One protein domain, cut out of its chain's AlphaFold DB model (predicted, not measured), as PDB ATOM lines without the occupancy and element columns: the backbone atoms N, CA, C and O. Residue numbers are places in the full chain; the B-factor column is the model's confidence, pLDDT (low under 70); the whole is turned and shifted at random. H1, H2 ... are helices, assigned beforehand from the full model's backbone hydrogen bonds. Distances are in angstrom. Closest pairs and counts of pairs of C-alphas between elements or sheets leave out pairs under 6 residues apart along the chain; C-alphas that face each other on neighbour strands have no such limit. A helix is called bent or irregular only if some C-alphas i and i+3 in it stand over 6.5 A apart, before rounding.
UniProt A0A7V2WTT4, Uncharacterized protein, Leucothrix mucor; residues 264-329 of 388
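AT A GLANCE: This is residues 264 to 329 of the 388 residues of an uncharacterized protein of Leucothrix mucor (UniProt A0A7V2WTT4). Five helices wind round a common middle with few contacts between them, H1 meeting the early part of H2 near its own first residue, Pro 271, and slanting away from it, H5 on the far side from H2, and the two ends of the printed part come back together. The printed part has 66 residues, H1 to H5 in chain order, no named strand: all helix, compact, radius of gyration of the C-alphas 10.9 A, spans 30 by 22 by 20 A.

IN THESE COORDINATES: H1, residues 271 to 277, begins at C-alpha 271 (-18.737, -32.655, -1.393). H2 is 281 to 293, 18.5 A; H3 299 to 304; H4 306 to 311. H5, 317 to 328, 17.4 A, ends at C-alpha 328 (-9.817, -42.214, -10.965); it is irregular, C-alphas 320 and 323 being 7.5 A apart.

HOW THE PARTS SIT: H1 and H2 touch, closest C-alphas Pro 271 and Ala 284, 5.1 A, at a steep tilt of 56 degrees. H2, with residues 283 to 286 alone, only just touches H4, with 3 pairs of C-alphas within 8 A, the closest Thr 283 and Glu 307, 5.8 A. H3 and H5 are each near H4. O i to N i+4 pairs are within hydrogen-bond range throughout H1 to H4, and 4 of 8 in H5.

THE WHOLE: C-alphas 264 and 329 are 4.8 A apart. The printed part has no cut, its four links are tight, and no printed residue is under 70 in pLDDT.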
ATOM      1  N   ILE A 264     -10.419 -42.200  -5.953       95.69
ATOM      2  CA  ILE A 264     -11.280 -41.538  -4.978       95.69
ATOM      3  C   ILE A 264     -12.502 -42.416  -4.721       95.69
ATOM      4  O   ILE A 264     -13.207 -42.778  -5.669       95.69
ATOM      5  N   ASN A 265     -12.727 -42.763  -3.457       98.12
ATOM      6  CA  ASN A 265     -13.896 -43.498  -3.013       98.12
ATOM      7  C   ASN A 265     -15.104 -42.558  -2.919       98.12
ATOM      8  O   ASN A 265     -15.178 -41.681  -2.060       98.12
ATOM      9  N   VAL A 266     -16.074 -42.744  -3.812       98.12
ATOM     10  CA  VAL A 266     -17.278 -41.901  -3.869       98.12
ATOM     11  C   VAL A 266     -18.238 -42.141  -2.702       98.12
ATOM     12  O   VAL A 266     -19.108 -41.306  -2.467       98.12
ATOM     13  N   ASN A 267     -18.080 -43.237  -1.953       98.44
ATOM     14  CA  ASN A 267     -18.870 -43.508  -0.751       98.44
ATOM     15  C   ASN A 267     -18.406 -42.706   0.479       98.44
ATOM     16  O   ASN A 267     -19.158 -42.605   1.440       98.44
ATOM     17  N   THR A 268     -17.203 -42.127   0.450       98.00
ATOM     18  CA  THR A 268     -16.595 -41.435   1.604       98.00
ATOM     19  C   THR A 268     -16.066 -40.040   1.259       98.00
ATOM     20  O   THR A 268     -15.715 -39.266   2.142       98.00
ATOM     21  N   ALA A 269     -16.009 -39.669  -0.026       97.94
ATOM     22  CA  ALA A 269     -15.514 -38.359  -0.443       97.94
ATOM     23  C   ALA A 269     -16.432 -37.204  -0.023       97.94
ATOM     24  O   ALA A 269     -17.623 -37.226  -0.325       97.94
ATOM     25  N   GLU A 270     -15.900 -36.167   0.617       96.56
ATOM     26  CA  GLU A 270     -16.696 -34.977   0.944       96.56
ATOM     27  C   GLU A 270     -17.138 -34.210  -0.320       96.56
ATOM     28  O   GLU A 270     -16.465 -34.300  -1.359       96.56
ATOM     29  N   PRO A 271     -18.245 -33.443  -0.264       96.75
ATOM     30  CA  PRO A 271     -18.737 -32.655  -1.393       96.75
ATOM     31  C   PRO A 271     -17.659 -31.780  -2.032       96.75
ATOM     32  O   PRO A 271     -17.537 -31.753  -3.253       96.75
ATOM     33  N   GLU A 272     -16.796 -31.147  -1.238       96.50
ATOM     34  CA  GLU A 272     -15.710 -30.304  -1.734       96.50
ATOM     35  C   GLU A 272     -14.692 -31.092  -2.570       96.50
ATOM     36  O   GLU A 272     -14.164 -30.562  -3.549       96.50
ATOM     37  N   VAL A 273     -14.445 -32.365  -2.237       97.00
ATOM     38  CA  VAL A 273     -13.581 -33.255  -3.030       97.00
ATOM     39  C   VAL A 273     -14.278 -33.649  -4.333       97.00
ATOM     40  O   VAL A 273     -13.647 -33.635  -5.393       97.00
ATOM     41  N   LEU A 274     -15.579 -33.953  -4.287       96.50
ATOM     42  CA  LEU A 274     -16.383 -34.239  -5.482       96.50
ATOM     43  C   LEU A 274     -16.413 -33.028  -6.432       96.50
ATOM     44  O   LEU A 274     -16.232 -33.153  -7.647       96.50
ATOM     45  N   GLU A 275     -16.558 -31.828  -5.888       95.44
ATOM     46  CA  GLU A 275     -16.514 -30.607  -6.678       95.44
ATOM     47  C   GLU A 275     -15.114 -30.319  -7.232       95.44
ATOM     48  O   GLU A 275     -14.969 -29.974  -8.408       95.44
ATOM     49  N   ALA A 276     -14.063 -30.545  -6.439       93.94
ATOM     50  CA  ALA A 276     -12.682 -30.436  -6.900       93.94
ATOM     51  C   ALA A 276     -12.411 -31.359  -8.094       93.94
ATOM     52  O   ALA A 276     -11.750 -30.958  -9.054       93.94
ATOM     53  N   ILE A 277     -12.993 -32.563  -8.112       90.75
ATOM     54  CA  ILE A 277     -12.898 -33.456  -9.271       90.75
ATOM     55  C   ILE A 277     -13.788 -33.083 -10.443       90.75
ATOM     56  O   ILE A 277     -13.535 -33.588 -11.531       90.75
ATOM     57  N   GLY A 278     -14.690 -32.115 -10.313       89.56
ATOM     58  CA  GLY A 278     -15.402 -31.486 -11.429       89.56
ATOM     59  C   GLY A 278     -16.900 -31.758 -11.466       89.56
ATOM     60  O   GLY A 278     -17.543 -31.412 -12.456       89.56
ATOM     61  N   PHE A 279     -17.459 -32.362 -10.417       93.00
ATOM     62  CA  PHE A 279     -18.901 -32.315 -10.199       93.00
ATOM     63  C   PHE A 279     -19.309 -30.884  -9.817       93.00
ATOM     64  O   PHE A 279     -18.516 -30.126  -9.264       93.00
ATOM     65  N   ASN A 280     -20.534 -30.480 -10.143       93.12
ATOM     66  CA  ASN A 280     -21.085 -29.237  -9.600       93.12
ATOM     67  C   ASN A 280     -21.643 -29.489  -8.186       93.12
ATOM     68  O   ASN A 280     -21.870 -30.643  -7.817       93.12
ATOM     69  N   ALA A 281     -21.877 -28.422  -7.416       94.94
ATOM     70  CA  ALA A 281     -22.381 -28.513  -6.043       94.94
ATOM     71  C   ALA A 281     -23.679 -29.337  -5.935       94.94
ATOM     72  O   ALA A 281     -23.773 -30.223  -5.098       94.94
ATOM     73  N   GLU A 282     -24.631 -29.131  -6.852       95.75
ATOM     74  CA  GLU A 282     -25.901 -29.873  -6.881       95.75
ATOM     75  C   GLU A 282     -25.690 -31.388  -7.038       95.75
ATOM     76  O   GLU A 282     -26.300 -32.187  -6.332       95.75
ATOM     77  N   THR A 283     -24.787 -31.800  -7.931       96.44
ATOM     78  CA  THR A 283     -24.476 -33.220  -8.143       96.44
ATOM     79  C   THR A 283     -23.692 -33.791  -6.965       96.44
ATOM     80  O   THR A 283     -23.929 -34.933  -6.585       96.44
ATOM     81  N   ALA A 284     -22.769 -33.025  -6.377       97.25
ATOM     82  CA  ALA A 284     -22.018 -33.447  -5.194       97.25
ATOM     83  C   ALA A 284     -22.948 -33.688  -3.991       97.25
ATOM     84  O   ALA A 284     -22.855 -34.737  -3.347       97.25
ATOM     85  N   ASP A 285     -23.901 -32.784  -3.756       97.12
ATOM     86  CA  ASP A 285     -24.929 -32.927  -2.724       97.12
ATOM     87  C   ASP A 285     -25.849 -34.123  -3.001       97.12
ATOM     88  O   ASP A 285     -26.152 -34.901  -2.093       97.12
ATOM     89  N   ALA A 286     -26.254 -34.328  -4.260       97.38
ATOM     90  CA  ALA A 286     -27.053 -35.487  -4.653       97.38
ATOM     91  C   ALA A 286     -26.311 -36.812  -4.413       97.38
ATOM     92  O   ALA A 286     -26.904 -37.760  -3.899       97.38
ATOM     93  N   ILE A 287     -25.010 -36.875  -4.722       97.94
ATOM     94  CA  ILE A 287     -24.159 -38.043  -4.446       97.94
ATOM     95  C   ILE A 287     -24.101 -38.316  -2.940       97.94
ATOM     96  O   ILE A 287     -24.316 -39.459  -2.531       97.94
ATOM     97  N   LYS A 288     -23.838 -37.288  -2.118       97.62
ATOM     98  CA  LYS A 288     -23.771 -37.416  -0.652       97.62
ATOM     99  C   LYS A 288     -25.097 -37.909  -0.074       97.62
ATOM    100  O   LYS A 288     -25.119 -38.889   0.664       97.62
ATOM    101  N   LYS A 289     -26.211 -37.302  -0.484       97.56
ATOM    102  CA  LYS A 289     -27.544 -37.719  -0.042       97.56
ATOM    103  C   LYS A 289     -27.863 -39.160  -0.452       97.56
ATOM    104  O   LYS A 289     -28.371 -39.933   0.355       97.56
ATOM    105  N   ALA A 290     -27.550 -39.537  -1.693       97.38
ATOM    106  CA  ALA A 290     -27.817 -40.880  -2.195       97.38
ATOM    107  C   ALA A 290     -27.088 -41.952  -1.371       97.38
ATOM    108  O   ALA A 290     -27.726 -42.915  -0.948       97.38
ATOM    109  N   ARG A 291     -25.792 -41.764  -1.079       96.31
ATOM    110  CA  ARG A 291     -25.007 -42.731  -0.289       96.31
ATOM    111  C   ARG A 291     -25.372 -42.756   1.200       96.31
ATOM    112  O   ARG A 291     -25.259 -43.802   1.835       96.31
ATOM    113  N   GLU A 292     -25.835 -41.635   1.761       95.88
ATOM    114  CA  GLU A 292     -26.355 -41.578   3.135       95.88
ATOM    115  C   GLU A 292     -27.633 -42.412   3.288       95.88
ATOM    116  O   GLU A 292     -27.862 -43.006   4.342       95.88
ATOM    117  N   GLU A 293     -28.449 -42.524   2.238       95.19
ATOM    118  CA  GLU A 293     -29.608 -43.419   2.209       95.19
ATOM    119  C   GLU A 293     -29.178 -44.857   1.878       95.19
ATOM    120  O   GLU A 293     -29.330 -45.754   2.712       95.19
ATOM    121  N   ASN A 294     -28.570 -45.067   0.708       96.12
ATOM    122  CA  ASN A 294     -28.104 -46.362   0.214       96.12
ATOM    123  C   ASN A 294     -26.695 -46.212  -0.393       96.12
ATOM    124  O   ASN A 294     -26.577 -45.679  -1.500       96.12
ATOM    125  N   PRO A 295     -25.634 -46.666   0.301       97.06
ATOM    126  CA  PRO A 295     -24.279 -46.649  -0.243       97.06
ATOM    127  C   PRO A 295     -24.173 -47.346  -1.606       97.06
ATOM    128  O   PRO A 295     -24.927 -48.272  -1.910       97.06
ATOM    129  N   PHE A 296     -23.223 -46.912  -2.436       98.06
ATOM    130  CA  PHE A 296     -22.990 -47.527  -3.740       98.06
ATOM    131  C   PHE A 296     -22.222 -48.843  -3.567       98.06
ATOM    132  O   PHE A 296     -21.038 -48.826  -3.239       98.06
ATOM    133  N   GLU A 297     -22.867 -49.974  -3.847       95.94
ATOM    134  CA  GLU A 297     -22.286 -51.324  -3.708       95.94
ATOM    135  C   GLU A 297     -21.249 -51.636  -4.793       95.94
ATOM    136  O   GLU A 297     -20.388 -52.510  -4.665       95.94
ATOM    137  N   ASN A 298     -21.364 -50.957  -5.933       95.31
ATOM    138  CA  ASN A 298     -20.407 -51.036  -7.018       95.31
ATOM    139  C   ASN A 298     -20.364 -49.724  -7.808       95.31
ATOM    140  O   ASN A 298     -21.264 -48.889  -7.753       95.31
ATOM    141  N   ILE A 299     -19.318 -49.556  -8.616       94.44
ATOM    142  CA  ILE A 299     -19.120 -48.314  -9.368       94.44
ATOM    143  C   ILE A 299     -20.224 -48.037 -10.404       94.44
ATOM    144  O   ILE A 299     -20.421 -46.885 -10.779       94.44
ATOM    145  N   ASN A 300     -20.950 -49.053 -10.889       94.88
ATOM    146  CA  ASN A 300     -22.049 -48.816 -11.827       94.88
ATOM    147  C   ASN A 300     -23.245 -48.164 -11.134       94.88
ATOM    148  O   ASN A 300     -23.881 -47.330 -11.769       94.88
ATOM    149  N   ASP A 301     -23.503 -48.465  -9.859       96.25
ATOM    150  CA  ASP A 301     -24.586 -47.831  -9.094       96.25
ATOM    151  C   ASP A 301     -24.371 -46.315  -9.038       96.25
ATOM    152  O   ASP A 301     -25.277 -45.538  -9.337       96.25
ATOM    153  N   PHE A 302     -23.124 -45.897  -8.792       96.69
ATOM    154  CA  PHE A 302     -22.711 -44.497  -8.863       96.69
ATOM    155  C   PHE A 302     -22.945 -43.886 -10.255       96.69
ATOM    156  O   PHE A 302     -23.516 -42.805 -10.379       96.69
ATOM    157  N   TRP A 303     -22.541 -44.577 -11.329       95.00
ATOM    158  CA  TRP A 303     -22.747 -44.088 -12.701       95.00
ATOM    159  C   TRP A 303     -24.214 -44.057 -13.140       95.00
ATOM    160  O   TRP A 303     -24.534 -43.370 -14.113       95.00
ATOM    161  N   SER A 304     -25.069 -44.827 -12.471       95.69
ATOM    162  CA  SER A 304     -26.504 -44.915 -12.717       95.69
ATOM    163  C   SER A 304     -27.318 -43.894 -11.921       95.69
ATOM    164  O   SER A 304     -28.497 -43.723 -12.234       95.69
ATOM    165  N   LEU A 305     -26.715 -43.194 -10.952       96.62
ATOM    166  CA  LEU A 305     -27.360 -42.085 -10.251       96.62
ATOM    167  C   LEU A 305     -27.823 -41.030 -11.282       96.62
ATOM    168  O   LEU A 305     -26.996 -40.602 -12.093       96.62
ATOM    169  N   PRO A 306     -29.107 -40.616 -11.312       96.00
ATOM    170  CA  PRO A 306     -29.654 -39.783 -12.388       96.00
ATOM    171  C   PRO A 306     -28.878 -38.488 -12.651       96.00
ATOM    172  O   PRO A 306     -28.641 -38.130 -13.809       96.00
ATOM    173  N   GLU A 307     -28.435 -37.813 -11.596       95.38
ATOM    174  CA  GLU A 307     -27.662 -36.574 -11.646       95.38
ATOM    175  C   GLU A 307     -26.291 -36.811 -12.306       95.38
ATOM    176  O   GLU A 307     -25.888 -36.079 -13.216       95.38
ATOM    177  N   VAL A 308     -25.614 -37.906 -11.943       95.31
ATOM    178  CA  VAL A 308     -24.330 -38.320 -12.539       95.31
ATOM    179  C   VAL A 308     -24.519 -38.770 -13.988       95.31
ATOM    180  O   VAL A 308     -23.763 -38.364 -14.875       95.31
ATOM    181  N   ALA A 309     -25.537 -39.583 -14.266       94.62
ATOM    182  CA  ALA A 309     -25.834 -40.080 -15.605       94.62
ATOM    183  C   ALA A 309     -26.139 -38.933 -16.580       94.62
ATOM    184  O   ALA A 309     -25.663 -38.949 -17.719       94.62
ATOM    185  N   THR A 310     -26.874 -37.918 -16.120       93.38
ATOM    186  CA  THR A 310     -27.206 -36.717 -16.898       93.38
ATOM    187  C   THR A 310     -25.962 -35.885 -17.188       93.38
ATOM    188  O   THR A 310     -25.729 -35.507 -18.339       93.38
ATOM    189  N   LEU A 311     -25.117 -35.652 -16.179       91.44
ATOM    190  CA  LEU A 311     -23.872 -34.906 -16.347       91.44
ATOM    191  C   LEU A 311     -22.962 -35.571 -17.398       91.44
ATOM    192  O   LEU A 311     -22.433 -34.905 -18.292       91.44
ATOM    193  N   PHE A 312     -22.849 -36.901 -17.355       90.69
ATOM    194  CA  PHE A 312     -22.024 -37.705 -18.264       90.69
ATOM    195  C   PHE A 312     -22.776 -38.252 -19.491       90.69
ATOM    196  O   PHE A 312     -22.324 -39.227 -20.105       90.69
ATOM    197  N   ALA A 313     -23.902 -37.641 -19.872       90.50
ATOM    198  CA  ALA A 313     -24.679 -38.051 -21.038       90.50
ATOM    199  C   ALA A 313     -23.854 -38.010 -22.340       90.50
ATOM    200  O   ALA A 313     -22.927 -37.212 -22.514       90.50
ATOM    201  N   GLN A 314     -24.200 -38.883 -23.291       85.38
ATOM    202  CA  GLN A 314     -23.492 -38.974 -24.566       85.38
ATOM    203  C   GLN A 314     -23.555 -37.636 -25.320       85.38
ATOM    204  O   GLN A 314     -24.630 -37.104 -25.574       85.38
ATOM    205  N   GLY A 315     -22.389 -37.105 -25.693       82.06
ATOM    206  CA  GLY A 315     -22.264 -35.828 -26.403       82.06
ATOM    207  C   GLY A 315     -21.987 -34.616 -25.508       82.06
ATOM    208  O   GLY A 315     -21.561 -33.592 -26.040       82.06
ATOM    209  N   SER A 316     -22.131 -34.724 -24.180       87.31
ATOM    210  CA  SER A 316     -21.701 -33.660 -23.262       87.31
ATOM    211  C   SER A 316     -20.169 -33.595 -23.167       87.31
ATOM    212  O   SER A 316     -19.472 -34.598 -23.362       87.31
ATOM    213  N   GLU A 317     -19.620 -32.417 -22.846       84.69
ATOM    214  CA  GLU A 317     -18.179 -32.263 -22.574       84.69
ATOM    215  C   GLU A 317     -17.715 -33.210 -21.461       84.69
ATOM    216  O   GLU A 317     -16.643 -33.810 -21.553       84.69
ATOM    217  N   MET A 318     -18.556 -33.419 -20.444       83.31
ATOM    218  CA  MET A 318     -18.242 -34.338 -19.358       83.31
ATOM    219  C   MET A 318     -18.318 -35.805 -19.792       83.31
ATOM    220  O   MET A 318     -17.442 -36.599 -19.449       83.31
ATOM    221  N   GLY A 319     -19.288 -36.154 -20.641       85.75
ATOM    222  CA  GLY A 319     -19.419 -37.474 -21.251       85.75
ATOM    223  C   GLY A 319     -18.170 -37.881 -22.036       85.75
ATOM    224  O   GLY A 319     -17.722 -39.023 -21.922       85.75
ATOM    225  N   LYS A 320     -17.522 -36.937 -22.742       85.81
ATOM    226  CA  LYS A 320     -16.229 -37.174 -23.420       85.81
ATOM    227  C   LYS A 320     -15.108 -37.551 -22.445       85.81
ATOM    228  O   LYS A 320     -14.212 -38.306 -22.814       85.81
ATOM    229  N   LYS A 321     -15.158 -37.060 -21.201       84.31
ATOM    230  CA  LYS A 321     -14.167 -37.347 -20.150       84.31
ATOM    231  C   LYS A 321     -14.537 -38.555 -19.274       84.31
ATOM    232  O   LYS A 321     -13.733 -38.924 -18.421       84.31
ATOM    233  N   LYS A 322     -15.687 -39.221 -19.481       84.00
ATOM    234  CA  LYS A 322     -16.157 -40.346 -18.637       84.00
ATOM    235  C   LYS A 322     -15.101 -41.438 -18.440       84.00
ATOM    236  O   LYS A 322     -14.896 -41.902 -17.324       84.00
ATOM    237  N   ALA A 323     -14.396 -41.811 -19.510       83.00
ATOM    238  CA  ALA A 323     -13.345 -42.829 -19.457       83.00
ATOM    239  C   ALA A 323     -12.180 -42.446 -18.527       83.00
ATOM    240  O   ALA A 323     -11.613 -43.323 -17.880       83.00
ATOM    241  N   ASN A 324     -11.856 -41.154 -18.425       81.50
ATOM    242  CA  ASN A 324     -10.817 -40.661 -17.524       81.50
ATOM    243  C   ASN A 324     -11.301 -40.703 -16.069       81.50
ATOM    244  O   ASN A 324     -10.579 -41.162 -15.193       81.50
ATOM    245  N   TYR A 325     -12.548 -40.295 -15.809       84.12
ATOM    246  CA  TYR A 325     -13.119 -40.354 -14.458       84.12
ATOM    247  C   TYR A 325     -13.239 -41.791 -13.954       84.12
ATOM    248  O   TYR A 325     -12.907 -42.062 -12.802       84.12
ATOM    249  N   ALA A 326     -13.632 -42.726 -14.824       84.00
ATOM    250  CA  ALA A 326     -13.726 -44.146 -14.493       84.00
ATOM    251  C   ALA A 326     -12.386 -44.759 -14.044       84.00
ATOM    252  O   ALA A 326     -12.384 -45.751 -13.321       84.00
ATOM    253  N   GLN A 327     -11.252 -44.168 -14.435       83.25
ATOM    254  CA  GLN A 327      -9.923 -44.600 -13.993       83.25
ATOM    255  C   GLN A 327      -9.542 -44.030 -12.623       83.25
ATOM    256  O   GLN A 327      -8.705 -44.609 -11.939       83.25
ATOM    257  N   THR A 328     -10.167 -42.929 -12.201       86.56
ATOM    258  CA  THR A 328      -9.817 -42.214 -10.965       86.56
ATOM    259  C   THR A 328     -10.833 -42.379  -9.840       86.56
ATOM    260  O   THR A 328     -10.587 -41.889  -8.745       86.56
ATOM    261  N   LEU A 329     -11.974 -43.019 -10.102       92.94
ATOM    262  CA  LEU A 329     -13.055 -43.227  -9.138       92.94
ATOM    263  C   LEU A 329     -13.190 -44.703  -8.753       92.94
ATOM    264  O   LEU A 329     -12.880 -45.613  -9.530       92.94
TER     265      LEU A 329